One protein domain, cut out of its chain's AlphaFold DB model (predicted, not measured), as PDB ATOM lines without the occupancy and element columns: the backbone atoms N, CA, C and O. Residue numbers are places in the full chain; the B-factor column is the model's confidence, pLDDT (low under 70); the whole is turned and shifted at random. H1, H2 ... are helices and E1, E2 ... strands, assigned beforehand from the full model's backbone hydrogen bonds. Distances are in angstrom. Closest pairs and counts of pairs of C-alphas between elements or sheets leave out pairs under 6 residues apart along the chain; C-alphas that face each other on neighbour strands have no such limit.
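Overview. This is residues 146 to 243 of the 268 residues of an uncharacterized protein of Phakopsora pachyrhizi (UniProt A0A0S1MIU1). A small hairpin of two short strands, E1 and E2, sits among four helices: H2 and H3 are by the hairpin, the first part of H1 passes by E2, and H4 crosses H1. From this body the last helix, H5, reaches away as an arm, with its residues 232 to 243 sticking out, while towards the opposite end of the long axis H1 runs into a loop that folds back to E2. The 98 printed residues hold five named helices and two named strands, in the order H1 H2 H3 E1 E2 H4 H5; the sheet, in the order E1 - E2, is antiparallel, and the class is mostly helix. The whole is only just compact, close to loose, with a radius of gyration of the C-alphas of 14.7 A, and its outline is elongated, spanning 50 by 32 by 20 A.

Arrangement. Start at the sheet, where E1, residues 199 to 201, and E2, residues 206 to 209, form a hairpin of antiparallel neighbours, with 157 degrees between their directions. Look at N 200 and O 208, 2.8 A apart, and at N 208 and O 200, 3.0 A apart; both pairs are within hydrogen-bond range. Residues 175 to 176 also pair with residues 206 to 207 of E2, antiparallel. Right after them comes H2, residues 177 to 184, whose closest C-alphas to E2 are those of Tyr 177 and Asn 206, 5.5 A apart. Next find H3, residues 189 to 195; its closest C-alphas to E1 are those of Asp 194 and Ala 200, 5.4 A apart. H2 and H3 are close but not clearly touching, with the C-alphas of Arg 181 and Leu 190 the closest at 8.0 A. Now turn to H1, residues 146 to 162, whose closest C-alphas to E2 are those of Leu 151 and Arg 208, 6.7 A apart. H1 touches H2 with its residues 146 to 150 alone, closest at the C-alphas of Leu 147 and Met 184, 5.8 A; they stand at a steep tilt of 56 degrees, opposite ways. With its residues 148 to 152 alone H1 touches H4, residues 212 to 222, closest at the C-alphas of Val 152 and Arg 219, 6.2 A; here the steep tilt is 65 degrees, opposite ways. H5, residues 227 to 243, touches no helix; it is close to H4 but not clearly touching, about perpendicular at 76 degrees, with the C-alphas of Ile 221 and Phe 227 the closest at 7.2 A. H1 and H5 are apart, as are H2 and H4. In H1, H2, H3, H4 and H5 every O i to N i+4 pair is within hydrogen-bond range.

Along the chain. Find C-alpha 199 at (138.260, 183.453, 134.730), where E1 begins; it is 6.7 A long, and E2 is 10.1 A long. Then go to C-alpha 146 at (144.389, 175.461, 126.791); from there H1 runs 24.5 A to C-alpha 162. H2 is 10.5 A long, H3 9.9 A and H4 15.1 A. H5 runs 24.4 A and ends at C-alpha 243, at (152.881, 179.599, 107.935).

Size, cuts and confidence. The two C-alphas farthest apart, those of Ser 166 and Ser 243, are 51.0 A from each other. Without residues 232 to 243, which stand free, the body spans 37 by 36 by 22 A. The printed part has no cut. The link from H1 to H2, residues 163 to 176, is long; the other links are tight. The mean pLDDT of the printed part is 89.3, and it is under 70 at residues 162 to 171.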
ATOM      1  N   LEU A 146     143.131 175.919 126.185       97.00
ATOM      2  CA  LEU A 146     144.389 175.461 126.791       97.00
ATOM      3  C   LEU A 146     144.505 175.880 128.265       97.00
ATOM      4  O   LEU A 146     144.873 175.073 129.118       97.00
ATOM      5  N   LEU A 147     144.152 177.131 128.591       97.31
ATOM      6  CA  LEU A 147     144.100 177.575 129.988       97.31
ATOM      7  C   LEU A 147     143.028 176.816 130.771       97.31
ATOM      8  O   LEU A 147     143.280 176.387 131.893       97.31
ATOM      9  N   MET A 148     141.839 176.660 130.193       96.06
ATOM     10  CA  MET A 148     140.717 175.999 130.855       96.06
ATOM     11  C   MET A 148     141.027 174.531 131.197       96.06
ATOM     12  O   MET A 148     140.738 174.110 132.316       96.06
ATOM     13  N   GLN A 149     141.682 173.788 130.297       95.69
ATOM     14  CA  GLN A 149     142.172 172.429 130.562       95.69
ATOM     15  C   GLN A 149     143.148 172.407 131.741       95.69
ATOM     16  O   GLN A 149     142.931 171.675 132.704       95.69
ATOM     17  N   ALA A 150     144.157 173.282 131.726       96.12
ATOM     18  CA  ALA A 150     145.134 173.358 132.809       96.12
ATOM     19  C   ALA A 150     144.491 173.711 134.165       96.12
ATOM     20  O   ALA A 150     144.923 173.229 135.211       96.12
ATOM     21  N   LEU A 151     143.439 174.539 134.174       96.00
ATOM     22  CA  LEU A 151     142.692 174.864 135.393       96.00
ATOM     23  C   LEU A 151     141.891 173.670 135.932       96.00
ATOM     24  O   LEU A 151     141.776 173.536 137.152       96.00
ATOM     25  N   VAL A 152     141.336 172.822 135.058       95.00
ATOM     26  CA  VAL A 152     140.657 171.580 135.465       95.00
ATOM     27  C   VAL A 152     141.658 170.586 136.034       95.00
ATOM     28  O   VAL A 152     141.447 170.107 137.147       95.00
ATOM     29  N   GLU A 153     142.766 170.345 135.334       93.88
ATOM     30  CA  GLU A 153     143.842 169.456 135.790       93.88
ATOM     31  C   GLU A 153     144.353 169.881 137.174       93.88
ATOM     32  O   GLU A 153     144.373 169.081 138.111       93.88
ATOM     33  N   GLN A 154     144.639 171.174 137.353       93.38
ATOM     34  CA  GLN A 154     145.067 171.737 138.635       93.38
ATOM     35  C   GLN A 154     144.020 171.539 139.746       93.38
ATOM     36  O   GLN A 154     144.371 171.271 140.898       93.38
ATOM     37  N   ALA A 155     142.730 171.686 139.433       91.38
ATOM     38  CA  ALA A 155     141.656 171.483 140.404       91.38
ATOM     39  C   ALA A 155     141.517 170.006 140.818       91.38
ATOM     40  O   ALA A 155     141.191 169.721 141.971       91.38
ATOM     41  N   GLU A 156     141.780 169.072 139.906       90.19
ATOM     42  CA  GLU A 156     141.762 167.632 140.180       90.19
ATOM     43  C   GLU A 156     142.993 167.149 140.946       90.19
ATOM     44  O   GLU A 156     142.899 166.264 141.796       90.19
ATOM     45  N   GLU A 157     144.163 167.720 140.677       89.81
ATOM     46  CA  GLU A 157     145.353 167.483 141.493       89.81
ATOM     47  C   GLU A 157     145.147 167.999 142.918       89.81
ATOM     48  O   GLU A 157     145.482 167.314 143.891       89.81
ATOM     49  N   GLN A 158     144.522 169.172 143.049       85.44
ATOM     50  CA  GLN A 158     144.186 169.735 144.346       85.44
ATOM     51  C   GLN A 158     143.208 168.833 145.110       85.44
ATOM     52  O   GLN A 158     143.476 168.536 146.274       85.44
ATOM     53  N   SER A 159     142.126 168.359 144.483       81.69
ATOM     54  CA  SER A 159     141.147 167.504 145.167       81.69
ATOM     55  C   SER A 159     141.771 166.201 145.675       81.69
ATOM     56  O   SER A 159     141.545 165.832 146.825       81.69
ATOM     57  N   LYS A 160     142.648 165.567 144.885       82.38
ATOM     58  CA  LYS A 160     143.417 164.380 145.306       82.38
ATOM     59  C   LYS A 160     144.322 164.668 146.507       82.38
ATOM     60  O   LYS A 160     144.500 163.807 147.363       82.38
ATOM     61  N   SER A 161     144.903 165.867 146.579       76.12
ATOM     62  CA  SER A 161     145.756 166.269 147.705       76.12
ATOM     63  C   SER A 161     144.955 166.618 148.969       76.12
ATOM     64  O   SER A 161     145.329 166.209 150.070       76.12
ATOM     65  N   ASP A 162     143.819 167.303 148.829       68.62
ATOM     66  CA  ASP A 162     142.952 167.700 149.943       68.62
ATOM     67  C   ASP A 162     142.200 166.486 150.540       68.62
ATOM     68  O   ASP A 162     141.884 166.475 151.724       68.62
ATOM     69  N   GLU A 163     142.012 165.382 149.812       59.09
ATOM     70  CA  GLU A 163     141.550 164.116 150.420       59.09
ATOM     71  C   GLU A 163     142.515 163.571 151.494       59.09
ATOM     72  O   GLU A 163     142.103 162.833 152.393       59.09
ATOM     73  N   THR A 164     143.791 163.971 151.449       54.56
ATOM     74  CA  THR A 164     144.804 163.618 152.457       54.56
ATOM     75  C   THR A 164     145.038 164.691 153.524       54.56
ATOM     76  O   THR A 164     145.651 164.394 154.553       54.56
ATOM     77  N   ALA A 165     144.531 165.913 153.338       48.75
ATOM     78  CA  ALA A 165     144.698 167.034 154.260       48.75
ATOM     79  C   ALA A 165     143.336 167.664 154.579       48.75
ATOM     80  O   ALA A 165     142.645 168.114 153.683       48.75
ATOM     81  N   SER A 166     142.954 167.744 155.856       41.00
ATOM     82  CA  SER A 166     141.664 168.272 156.341       41.00
ATOM     83  C   SER A 166     141.450 169.775 156.048       41.00
ATOM     84  O   SER A 166     141.438 170.595 156.967       41.00
ATOM     85  N   SER A 167     141.352 170.157 154.777       44.25
ATOM     86  CA  SER A 167     141.327 171.537 154.296       44.25
ATOM     87  C   SER A 167     139.893 172.024 154.074       44.25
ATOM     88  O   SER A 167     139.080 171.366 153.430       44.25
ATOM     89  N   GLU A 168     139.589 173.206 154.615       48.66
ATOM     90  CA  GLU A 168     138.255 173.829 154.672       48.66
ATOM     91  C   GLU A 168     137.848 174.570 153.377       48.66
ATOM     92  O   GLU A 168     136.713 175.039 153.257       48.66
ATOM     93  N   SER A 169     138.736 174.675 152.379       53.19
ATOM     94  CA  SER A 169     138.495 175.444 151.149       53.19
ATOM     95  C   SER A 169     138.464 174.552 149.909       53.19
ATOM     96  O   SER A 169     139.483 174.333 149.263       53.19
ATOM     97  N   ASN A 170     137.261 174.135 149.509       59.78
ATOM     98  CA  ASN A 170     137.017 173.367 148.280       59.78
ATOM     99  C   ASN A 170     137.064 174.222 146.991       59.78
ATOM    100  O   ASN A 170     136.529 173.820 145.958       59.78
ATOM    101  N   TYR A 171     137.615 175.440 147.064       69.62
ATOM    102  CA  TYR A 171     137.736 176.337 145.918       69.62
ATOM    103  C   TYR A 171     139.080 176.101 145.206       69.62
ATOM    104  O   TYR A 171     140.106 176.008 145.890       69.62
ATOM    105  N   PRO A 172     139.111 176.025 143.860       80.38
ATOM    106  CA  PRO A 172     140.354 175.840 143.117       80.38
ATOM    107  C   PRO A 172     141.316 177.005 143.363       80.38
ATOM    108  O   PRO A 172     140.969 178.169 143.145       80.38
ATOM    109  N   ARG A 173     142.548 176.686 143.775       84.56
ATOM    110  CA  ARG A 173     143.631 177.674 143.944       84.56
ATOM    111  C   ARG A 173     144.016 178.342 142.622       84.56
ATOM    112  O   ARG A 173     144.518 179.459 142.631       84.56
ATOM    113  N   GLY A 174     143.733 177.679 141.500       91.12
ATOM    114  CA  GLY A 174     144.082 178.162 140.171       91.12
ATOM    115  C   GLY A 174     145.574 178.024 139.873       91.12
ATOM    116  O   GLY A 174     146.291 177.292 140.556       91.12
ATOM    117  N   VAL A 175     146.031 178.731 138.841       95.69
ATOM    118  CA  VAL A 175     147.433 178.776 138.410       95.69
ATOM    119  C   VAL A 175     147.982 180.199 138.535       95.69
ATOM    120  O   VAL A 175     147.262 181.159 138.260       95.69
ATOM    121  N   PRO A 176     149.260 180.393 138.897       96.50
ATOM    122  CA  PRO A 176     149.867 181.718 138.901       96.50
ATOM    123  C   PRO A 176     149.793 182.394 137.525       96.50
ATOM    124  O   PRO A 176     149.987 181.752 136.491       96.50
ATOM    125  N   TYR A 177     149.611 183.715 137.496       95.56
ATOM    126  CA  TYR A 177     149.458 184.489 136.258       95.56
ATOM    127  C   TYR A 177     150.613 184.257 135.280       95.56
ATOM    128  O   TYR A 177     150.395 184.112 134.083       95.56
ATOM    129  N   TRP A 178     151.858 184.173 135.764       95.56
ATOM    130  CA  TRP A 178     153.013 183.907 134.900       95.56
ATOM    131  C   TRP A 178     152.931 182.540 134.204       95.56
ATOM    132  O   TRP A 178     153.354 182.430 133.056       95.56
ATOM    133  N   GLN A 179     152.367 181.532 134.871       97.00
ATOM    134  CA  GLN A 179     152.183 180.190 134.328       97.00
ATOM    135  C   GLN A 179     151.020 180.181 133.333       97.00
ATOM    136  O   GLN A 179     151.164 179.635 132.242       97.00
ATOM    137  N   ALA A 180     149.924 180.887 133.634       96.94
ATOM    138  CA  ALA A 180     148.821 181.085 132.691       96.94
ATOM    139  C   ALA A 180     149.310 181.687 131.360       96.94
ATOM    140  O   ALA A 180     148.912 181.240 130.288       96.94
ATOM    141  N   ARG A 181     150.249 182.646 131.411       95.56
ATOM    142  CA  ARG A 181     150.877 183.214 130.203       95.56
ATOM    143  C   ARG A 181     151.632 182.174 129.374       95.56
ATOM    144  O   ARG A 181     151.644 182.290 128.153       95.56
ATOM    145  N   GLN A 182     152.295 181.217 130.024       96.06
ATOM    146  CA  GLN A 182     153.032 180.153 129.337       96.06
ATOM    147  C   GLN A 182     152.080 179.146 128.696       96.06
ATOM    148  O   GLN A 182     152.283 178.793 127.542       96.06
ATOM    149  N   ILE A 183     151.030 178.751 129.421       95.50
ATOM    150  CA  ILE A 183     150.006 177.816 128.941       95.50
ATOM    151  C   ILE A 183     149.287 178.385 127.715       95.50
ATOM    152  O   ILE A 183     149.165 177.713 126.698       95.50
ATOM    153  N   MET A 184     148.840 179.642 127.789       93.00
ATOM    154  CA  MET A 184     148.062 180.252 126.710       93.00
ATOM    155  C   MET A 184     148.896 180.640 125.497       93.00
ATOM    156  O   MET A 184     148.350 180.739 124.405       93.00
ATOM    157  N   THR A 185     150.181 180.963 125.679       87.38
ATOM    158  CA  THR A 185     151.075 181.635 124.707       87.38
ATOM    159  C   THR A 185     150.619 183.041 124.249       87.38
ATOM    160  O   THR A 185     151.459 183.919 124.044       87.38
ATOM    161  N   ARG A 186     149.307 183.317 124.206       88.62
ATOM    162  CA  ARG A 186     148.645 184.615 123.978       88.62
ATOM    163  C   ARG A 186     148.157 185.239 125.287       88.62
ATOM    164  O   ARG A 186     146.979 185.237 125.632       88.62
ATOM    165  N   ALA A 187     149.106 185.778 126.048       88.50
ATOM    166  CA  ALA A 187     148.850 186.389 127.355       88.50
ATOM    167  C   ALA A 187     147.953 187.643 127.317       88.50
ATOM    168  O   ALA A 187     147.412 188.036 128.350       88.50
ATOM    169  N   ASP A 188     147.826 188.295 126.162       90.62
ATOM    170  CA  ASP A 188     146.966 189.462 125.952       90.62
ATOM    171  C   ASP A 188     145.477 189.142 126.166       90.62
ATOM    172  O   ASP A 188     144.717 190.001 126.609       90.62
ATOM    173  N   PHE A 189     145.087 187.883 125.969       95.06
ATOM    174  CA  PHE A 189     143.720 187.409 126.152       95.06
ATOM    175  C   PHE A 189     143.285 187.272 127.615       95.06
ATOM    176  O   PHE A 189     142.093 187.360 127.899       95.06
ATOM    177  N   LEU A 190     144.219 187.155 128.566       94.94
ATOM    178  CA  LEU A 190     143.886 187.006 129.991       94.94
ATOM    179  C   LEU A 190     143.008 188.147 130.516       94.94
ATOM    180  O   LEU A 190     142.063 187.908 131.260       94.94
ATOM    181  N   SER A 191     143.292 189.385 130.108       92.44
ATOM    182  CA  SER A 191     142.507 190.543 130.559       92.44
ATOM    183  C   SER A 191     141.078 190.516 130.020       92.44
ATOM    184  O   SER A 191     140.149 190.915 130.717       92.44
ATOM    185  N   GLN A 192     140.890 190.034 128.792       94.25
ATOM    186  CA  GLN A 192     139.561 189.898 128.209       94.25
ATOM    187  C   GLN A 192     138.809 188.705 128.815       94.25
ATOM    188  O   GLN A 192     137.609 188.814 129.026       94.25
ATOM    189  N   LEU A 193     139.491 187.604 129.156       96.56
ATOM    190  CA  LEU A 193     138.859 186.446 129.803       96.56
ATOM    191  C   LEU A 193     138.334 186.790 131.200       96.56
ATOM    192  O   LEU A 193     137.262 186.323 131.587       96.56
ATOM    193  N   ASP A 194     139.093 187.600 131.941       95.75
ATOM    194  CA  ASP A 194     138.692 188.145 133.242       95.75
ATOM    195  C   ASP A 194     137.467 189.059 133.080       95.75
ATOM    196  O   ASP A 194     136.448 188.855 133.732       95.75
ATOM    197  N   HIS A 195     137.500 189.974 132.104       93.06
ATOM    198  CA  HIS A 195     136.386 190.889 131.832       93.06
ATOM    199  C   HIS A 195     135.093 190.182 131.382       93.06
ATOM    200  O   HIS A 195     133.984 190.563 131.761       93.06
ATOM    201  N   GLU A 196     135.223 189.124 130.581       94.81
ATOM    202  CA  GLU A 196     134.115 188.259 130.164       94.81
ATOM    203  C   GLU A 196     133.632 187.349 131.300       94.81
ATOM    204  O   GLU A 196     132.693 186.587 131.099       94.81
ATOM    205  N   ASN A 197     134.225 187.425 132.499       94.44
ATOM    206  CA  ASN A 197     133.851 186.620 133.657       94.44
ATOM    207  C   ASN A 197     134.030 185.104 133.439       94.44
ATOM    208  O   ASN A 197     133.358 184.301 134.090       94.44
ATOM    209  N   MET A 198     134.937 184.688 132.550       96.31
ATOM    210  CA  MET A 198     135.277 183.272 132.348       96.31
ATOM    211  C   MET A 198     136.287 182.788 133.391       96.31
ATOM    212  O   MET A 198     136.156 181.708 133.972       96.31
ATOM    213  N   ILE A 199     137.278 183.632 133.662       96.50
ATOM    214  CA  ILE A 199     138.260 183.453 134.730       96.50
ATOM    215  C   ILE A 199     138.094 184.572 135.754       96.50
ATOM    216  O   ILE A 199     137.406 185.558 135.505       96.50
ATOM    217  N   ALA A 200     138.726 184.402 136.904       95.00
ATOM    218  CA  ALA A 200     138.929 185.456 137.878       95.00
ATOM    219  C   ALA A 200     140.409 185.495 138.251       95.00
ATOM    220  O   ALA A 200     141.043 184.444 138.407       95.00
ATOM    221  N   ILE A 201     140.943 186.700 138.424       95.00
ATOM    222  CA  ILE A 201     142.323 186.912 138.863       95.00
ATOM    223  C   ILE A 201     142.307 187.536 140.256       95.00
ATOM    224  O   ILE A 201     141.747 188.614 140.463       95.00
ATOM    225  N   ASP A 202     142.892 186.844 141.232       91.50
ATOM    226  CA  ASP A 202     142.947 187.340 142.607       91.50
ATOM    227  C   ASP A 202     144.059 188.387 142.821       91.50
ATOM    228  O   ASP A 202     144.880 188.674 141.948       91.50
ATOM    229  N   ILE A 203     144.091 188.968 144.022       90.81
ATOM    230  CA  ILE A 203     145.073 189.993 144.410       90.81
ATOM    231  C   ILE A 203     146.519 189.468 144.487       90.81
ATOM    232  O   ILE A 203     147.463 190.267 144.465       90.81
ATOM    233  N   ASP A 204     146.682 188.147 144.573       91.50
ATOM    234  CA  ASP A 204     147.953 187.425 144.596       91.50
ATOM    235  C   ASP A 204     148.360 186.945 143.193       91.50
ATOM    236  O   ASP A 204     149.381 186.275 143.029       91.50
ATOM    237  N   PHE A 205     147.620 187.375 142.164       93.75
ATOM    238  CA  PHE A 205     147.831 187.037 140.762       93.75
ATOM    239  C   PHE A 205     147.673 185.540 140.467       93.75
ATOM    240  O   PHE A 205     148.356 185.017 139.585       93.75
ATOM    241  N   ASN A 206     146.765 184.843 141.149       95.06
ATOM    242  CA  ASN A 206     146.322 183.516 140.729       95.06
ATOM    243  C   ASN A 206     145.108 183.634 139.810       95.06
ATOM    244  O   ASN A 206     144.137 184.333 140.102       95.06
ATOM    245  N   VAL A 207     145.181 182.927 138.689       96.25
ATOM    246  CA  VAL A 207     144.124 182.787 137.696       96.25
ATOM    247  C   VAL A 207     143.340 181.525 138.016       96.25
ATOM    248  O   VAL A 207     143.906 180.434 138.049       96.25
ATOM    249  N   ARG A 208     142.036 181.657 138.229       94.75
ATOM    250  CA  ARG A 208     141.129 180.543 138.541       94.75
ATOM    251  C   ARG A 208     139.866 180.631 137.685       94.75
ATOM    252  O   ARG A 208     139.556 181.719 137.197       94.75
ATOM    253  N   PRO A 209     139.099 179.540 137.518       95.19
ATOM    254  CA  PRO A 209     137.761 179.642 136.948       95.19
ATOM    255  C   PRO A 209     136.932 180.629 137.772       95.19
ATOM    256  O   PRO A 209     137.010 180.630 139.007       95.19
ATOM    257  N   ASN A 210     136.124 181.457 137.108       93.94
ATOM    258  CA  ASN A 210     135.346 182.470 137.820       93.94
ATOM    259  C   ASN A 210     134.358 181.834 138.819       93.94
ATOM    260  O   ASN A 210     134.071 182.413 139.857       93.94
ATOM    261  N   SER A 211     133.860 180.622 138.556       94.12
ATOM    262  CA  SER A 211     132.992 179.901 139.493       94.12
ATOM    263  C   SER A 211     133.166 178.387 139.427       94.12
ATOM    264  O   SER A 211     133.692 177.853 138.451       94.12
ATOM    265  N   ILE A 212     132.642 177.688 140.439       94.44
ATOM    266  CA  ILE A 212     132.515 176.220 140.431       94.44
ATOM    267  C   ILE A 212     131.630 175.737 139.277       94.44
ATOM    268  O   ILE A 212     131.927 174.709 138.677       94.44
ATOM    269  N   VAL A 213     130.587 176.496 138.923       96.25
ATOM    270  CA  VAL A 213     129.756 176.198 137.748       96.25
ATOM    271  C   VAL A 213     130.614 176.163 136.491       96.25
ATOM    272  O   VAL A 213     130.576 175.176 135.766       96.25
ATOM    273  N   LEU A 214     131.433 177.195 136.262       96.44
ATOM    274  CA  LEU A 214     132.317 177.230 135.099       96.44
ATOM    275  C   LEU A 214     133.366 176.124 135.141       96.44
ATOM    276  O   LEU A 214     133.580 175.484 134.123       96.44
ATOM    277  N   LEU A 215     133.962 175.838 136.302       96.19
ATOM    278  CA  LEU A 215     134.877 174.702 136.443       96.19
ATOM    279  C   LEU A 215     134.211 173.381 136.017       96.19
ATOM    280  O   LEU A 215     134.808 172.602 135.281       96.19
ATOM    281  N   ASN A 216     132.976 173.134 136.458       96.31
ATOM    282  CA  ASN A 216     132.232 171.924 136.114       96.31
ATOM    283  C   ASN A 216     131.849 171.881 134.626       96.31
ATOM    284  O   ASN A 216     131.971 170.831 134.007       96.31
ATOM    285  N   VAL A 217     131.441 173.016 134.052       97.69
ATOM    286  CA  VAL A 217     131.159 173.156 132.614       97.69
ATOM    287  C   VAL A 217     132.401 172.873 131.777       97.69
ATOM    288  O   VAL A 217     132.331 172.140 130.796       97.69
ATOM    289  N   ILE A 218     133.543 173.442 132.159       96.69
ATOM    290  CA  ILE A 218     134.811 173.225 131.463       96.69
ATOM    291  C   ILE A 218     135.190 171.751 131.536       96.69
ATOM    292  O   ILE A 218     135.551 171.188 130.509       96.69
ATOM    293  N   ARG A 219     135.082 171.129 132.718       96.12
ATOM    294  CA  ARG A 219     135.347 169.695 132.886       96.12
ATOM    295  C   ARG A 219     134.486 168.871 131.933       96.12
ATOM    296  O   ARG A 219     135.019 168.079 131.175       96.12
ATOM    297  N   GLU A 220     133.182 169.138 131.890       96.50
ATOM    298  CA  GLU A 220     132.257 168.449 130.985       96.50
ATOM    299  C   GLU A 220     132.631 168.616 129.503       96.50
ATOM    300  O   GLU A 220     132.502 167.674 128.730       96.50
ATOM    301  N   ILE A 221     133.099 169.798 129.093       96.19
ATOM    302  CA  ILE A 221     133.555 170.039 127.716       96.19
ATOM    303  C   ILE A 221     134.881 169.323 127.434       96.19
ATOM    304  O   ILE A 221     135.053 168.779 126.349       96.19
ATOM    305  N   CYS A 222     135.820 169.334 128.383       93.56
ATOM    306  CA  CYS A 222     137.135 168.711 128.217       93.56
ATOM    307  C   CYS A 222     137.055 167.181 128.184       93.56
ATOM    308  O   CYS A 222     137.835 166.556 127.469       93.56
ATOM    309  N   ASP A 223     136.104 166.611 128.924       94.81
ATOM    310  CA  ASP A 223     135.821 165.174 128.963       94.81
ATOM    311  C   ASP A 223     134.987 164.697 127.759       94.81
ATOM    312  O   ASP A 223     134.782 163.492 127.593       94.81
ATOM    313  N   ASP A 224     134.484 165.615 126.923       94.94
ATOM    314  CA  ASP A 224     133.692 165.271 125.743       94.94
ATOM    315  C   ASP A 224     134.529 164.506 124.708       94.94
ATOM    316  O   ASP A 224     135.677 164.848 124.402       94.94
ATOM    317  N   GLU A 225     133.929 163.471 124.125       94.00
ATOM    318  CA  GLU A 225     134.621 162.589 123.192       94.00
ATOM    319  C   GLU A 225     135.053 163.378 121.947       94.00
ATOM    320  O   GLU A 225     134.272 164.106 121.319       94.00
ATOM    321  N   GLY A 226     136.332 163.273 121.586       92.50
ATOM    322  CA  GLY A 226     136.892 164.006 120.456       92.50
ATOM    323  C   GLY A 226     137.273 165.461 120.754       92.50
ATOM    324  O   GLY A 226     137.718 166.150 119.838       92.50
ATOM    325  N   PHE A 227     137.065 165.992 121.970       95.38
ATOM    326  CA  PHE A 227     137.386 167.397 122.265       95.38
ATOM    327  C   PHE A 227     138.871 167.700 122.077       95.38
ATOM    328  O   PHE A 227     139.223 168.707 121.460       95.38
ATOM    329  N   LYS A 228     139.735 166.812 122.570       94.50
ATOM    330  CA  LYS A 228     141.184 166.977 122.472       94.50
ATOM    331  C   LYS A 228     141.646 166.982 121.017       94.50
ATOM    332  O   LYS A 228     142.369 167.886 120.617       94.50
ATOM    333  N   GLU A 229     141.157 166.041 120.219       95.56
ATOM    334  CA  GLU A 229     141.452 165.949 118.790       95.56
ATOM    335  C   GLU A 229     140.946 167.189 118.037       95.56
ATOM    336  O   GLU A 229     141.653 167.727 117.184       95.56
ATOM    337  N   ARG A 230     139.751 167.697 118.379       95.62
ATOM    338  CA  ARG A 230     139.221 168.950 117.812       95.62
ATOM    339  C   ARG A 230     140.112 170.145 118.149       95.62
ATOM    340  O   ARG A 230     140.383 170.957 117.270       95.62
ATOM    341  N   LEU A 231     140.563 170.261 119.398       96.06
ATOM    342  CA  LEU A 231     141.446 171.344 119.831       96.06
ATOM    343  C   LEU A 231     142.806 171.281 119.127       96.06
ATOM    344  O   LEU A 231     143.272 172.298 118.617       96.06
ATOM    345  N   GLU A 232     143.416 170.098 119.060       95.25
ATOM    346  CA  GLU A 232     144.688 169.878 118.362       95.25
ATOM    347  C   GLU A 232     144.574 170.214 116.870       95.25
ATOM    348  O   GLU A 232     145.422 170.932 116.342       95.25
ATOM    349  N   SER A 233     143.486 169.799 116.216       95.31
ATOM    350  CA  SER A 233     143.227 170.119 114.808       95.31
ATOM    351  C   SER A 233     143.090 171.627 114.560       95.31
ATOM    352  O   SER A 233     143.647 172.135 113.588       95.31
ATOM    353  N   VAL A 234     142.414 172.367 115.449       94.69
ATOM    354  CA  VAL A 234     142.323 173.836 115.351       94.69
ATOM    355  C   VAL A 234     143.693 174.491 115.537       94.69
ATOM    356  O   VAL A 234     144.037 175.410 114.795       94.69
ATOM    357  N   LEU A 235     144.494 174.025 116.498       94.06
ATOM    358  CA  LEU A 235     145.843 174.551 116.731       94.06
ATOM    359  C   LEU A 235     146.763 174.322 115.522       94.06
ATOM    360  O   LEU A 235     147.479 175.243 115.122       94.06
ATOM    361  N   GLU A 236     146.721 173.130 114.920       94.06
ATOM    362  CA  GLU A 236     147.463 172.805 113.696       94.06
ATOM    363  C   GLU A 236     147.019 173.702 112.535       94.06
ATOM    364  O   GLU A 236     147.852 174.343 111.892       94.06
ATOM    365  N   ARG A 237     145.704 173.857 112.345       91.81
ATOM    366  CA  ARG A 237     145.131 174.710 111.299       91.81
ATOM    367  C   ARG A 237     145.558 176.172 111.431       91.81
ATOM    368  O   ARG A 237     145.929 176.786 110.432       91.81
ATOM    369  N   ILE A 238     145.543 176.730 112.643       91.75
ATOM    370  CA  ILE A 238     146.048 178.091 112.899       91.75
ATOM    371  C   ILE A 238     147.531 178.183 112.514       91.75
ATOM    372  O   ILE A 238     147.938 179.150 111.869       91.75
ATOM    373  N   GLY A 239     148.331 177.177 112.880       90.12
ATOM    374  CA  GLY A 239     149.750 177.104 112.529       90.12
ATOM    375  C   GLY A 239     149.996 177.081 111.017       90.12
ATOM    376  O   GLY A 239     150.863 177.810 110.527       90.12
ATOM    377  N   ASP A 240     149.205 176.309 110.275       89.56
ATOM    378  CA  ASP A 240     149.275 176.227 108.815       89.56
ATOM    379  C   ASP A 240     148.952 177.567 108.149       89.56
ATOM    380  O   ASP A 240     149.701 178.026 107.283       89.56
ATOM    381  N   ILE A 241     147.871 178.229 108.578       86.38
ATOM    382  CA  ILE A 241     147.472 179.539 108.045       86.38
ATOM    383  C   ILE A 241     148.563 180.582 108.327       86.38
ATOM    384  O   ILE A 241     148.986 181.302 107.419       86.38
ATOM    385  N   GLU A 242     149.094 180.634 109.553       86.38
ATOM    386  CA  GLU A 242     150.191 181.552 109.883       86.38
ATOM    387  C   GLU A 242     151.464 181.272 109.069       86.38
ATOM    388  O   GLU A 242     152.198 182.202 108.725       86.38
ATOM    389  N   SER A 243     151.747 180.003 108.769       85.25
ATOM    390  CA  SER A 243     152.881 179.599 107.935       85.25
ATOM    391  C   SER A 243     152.714 180.075 106.488       85.25
ATOM    392  O   SER A 243     153.647 180.641 105.904       85.25
TER     393      SER A 243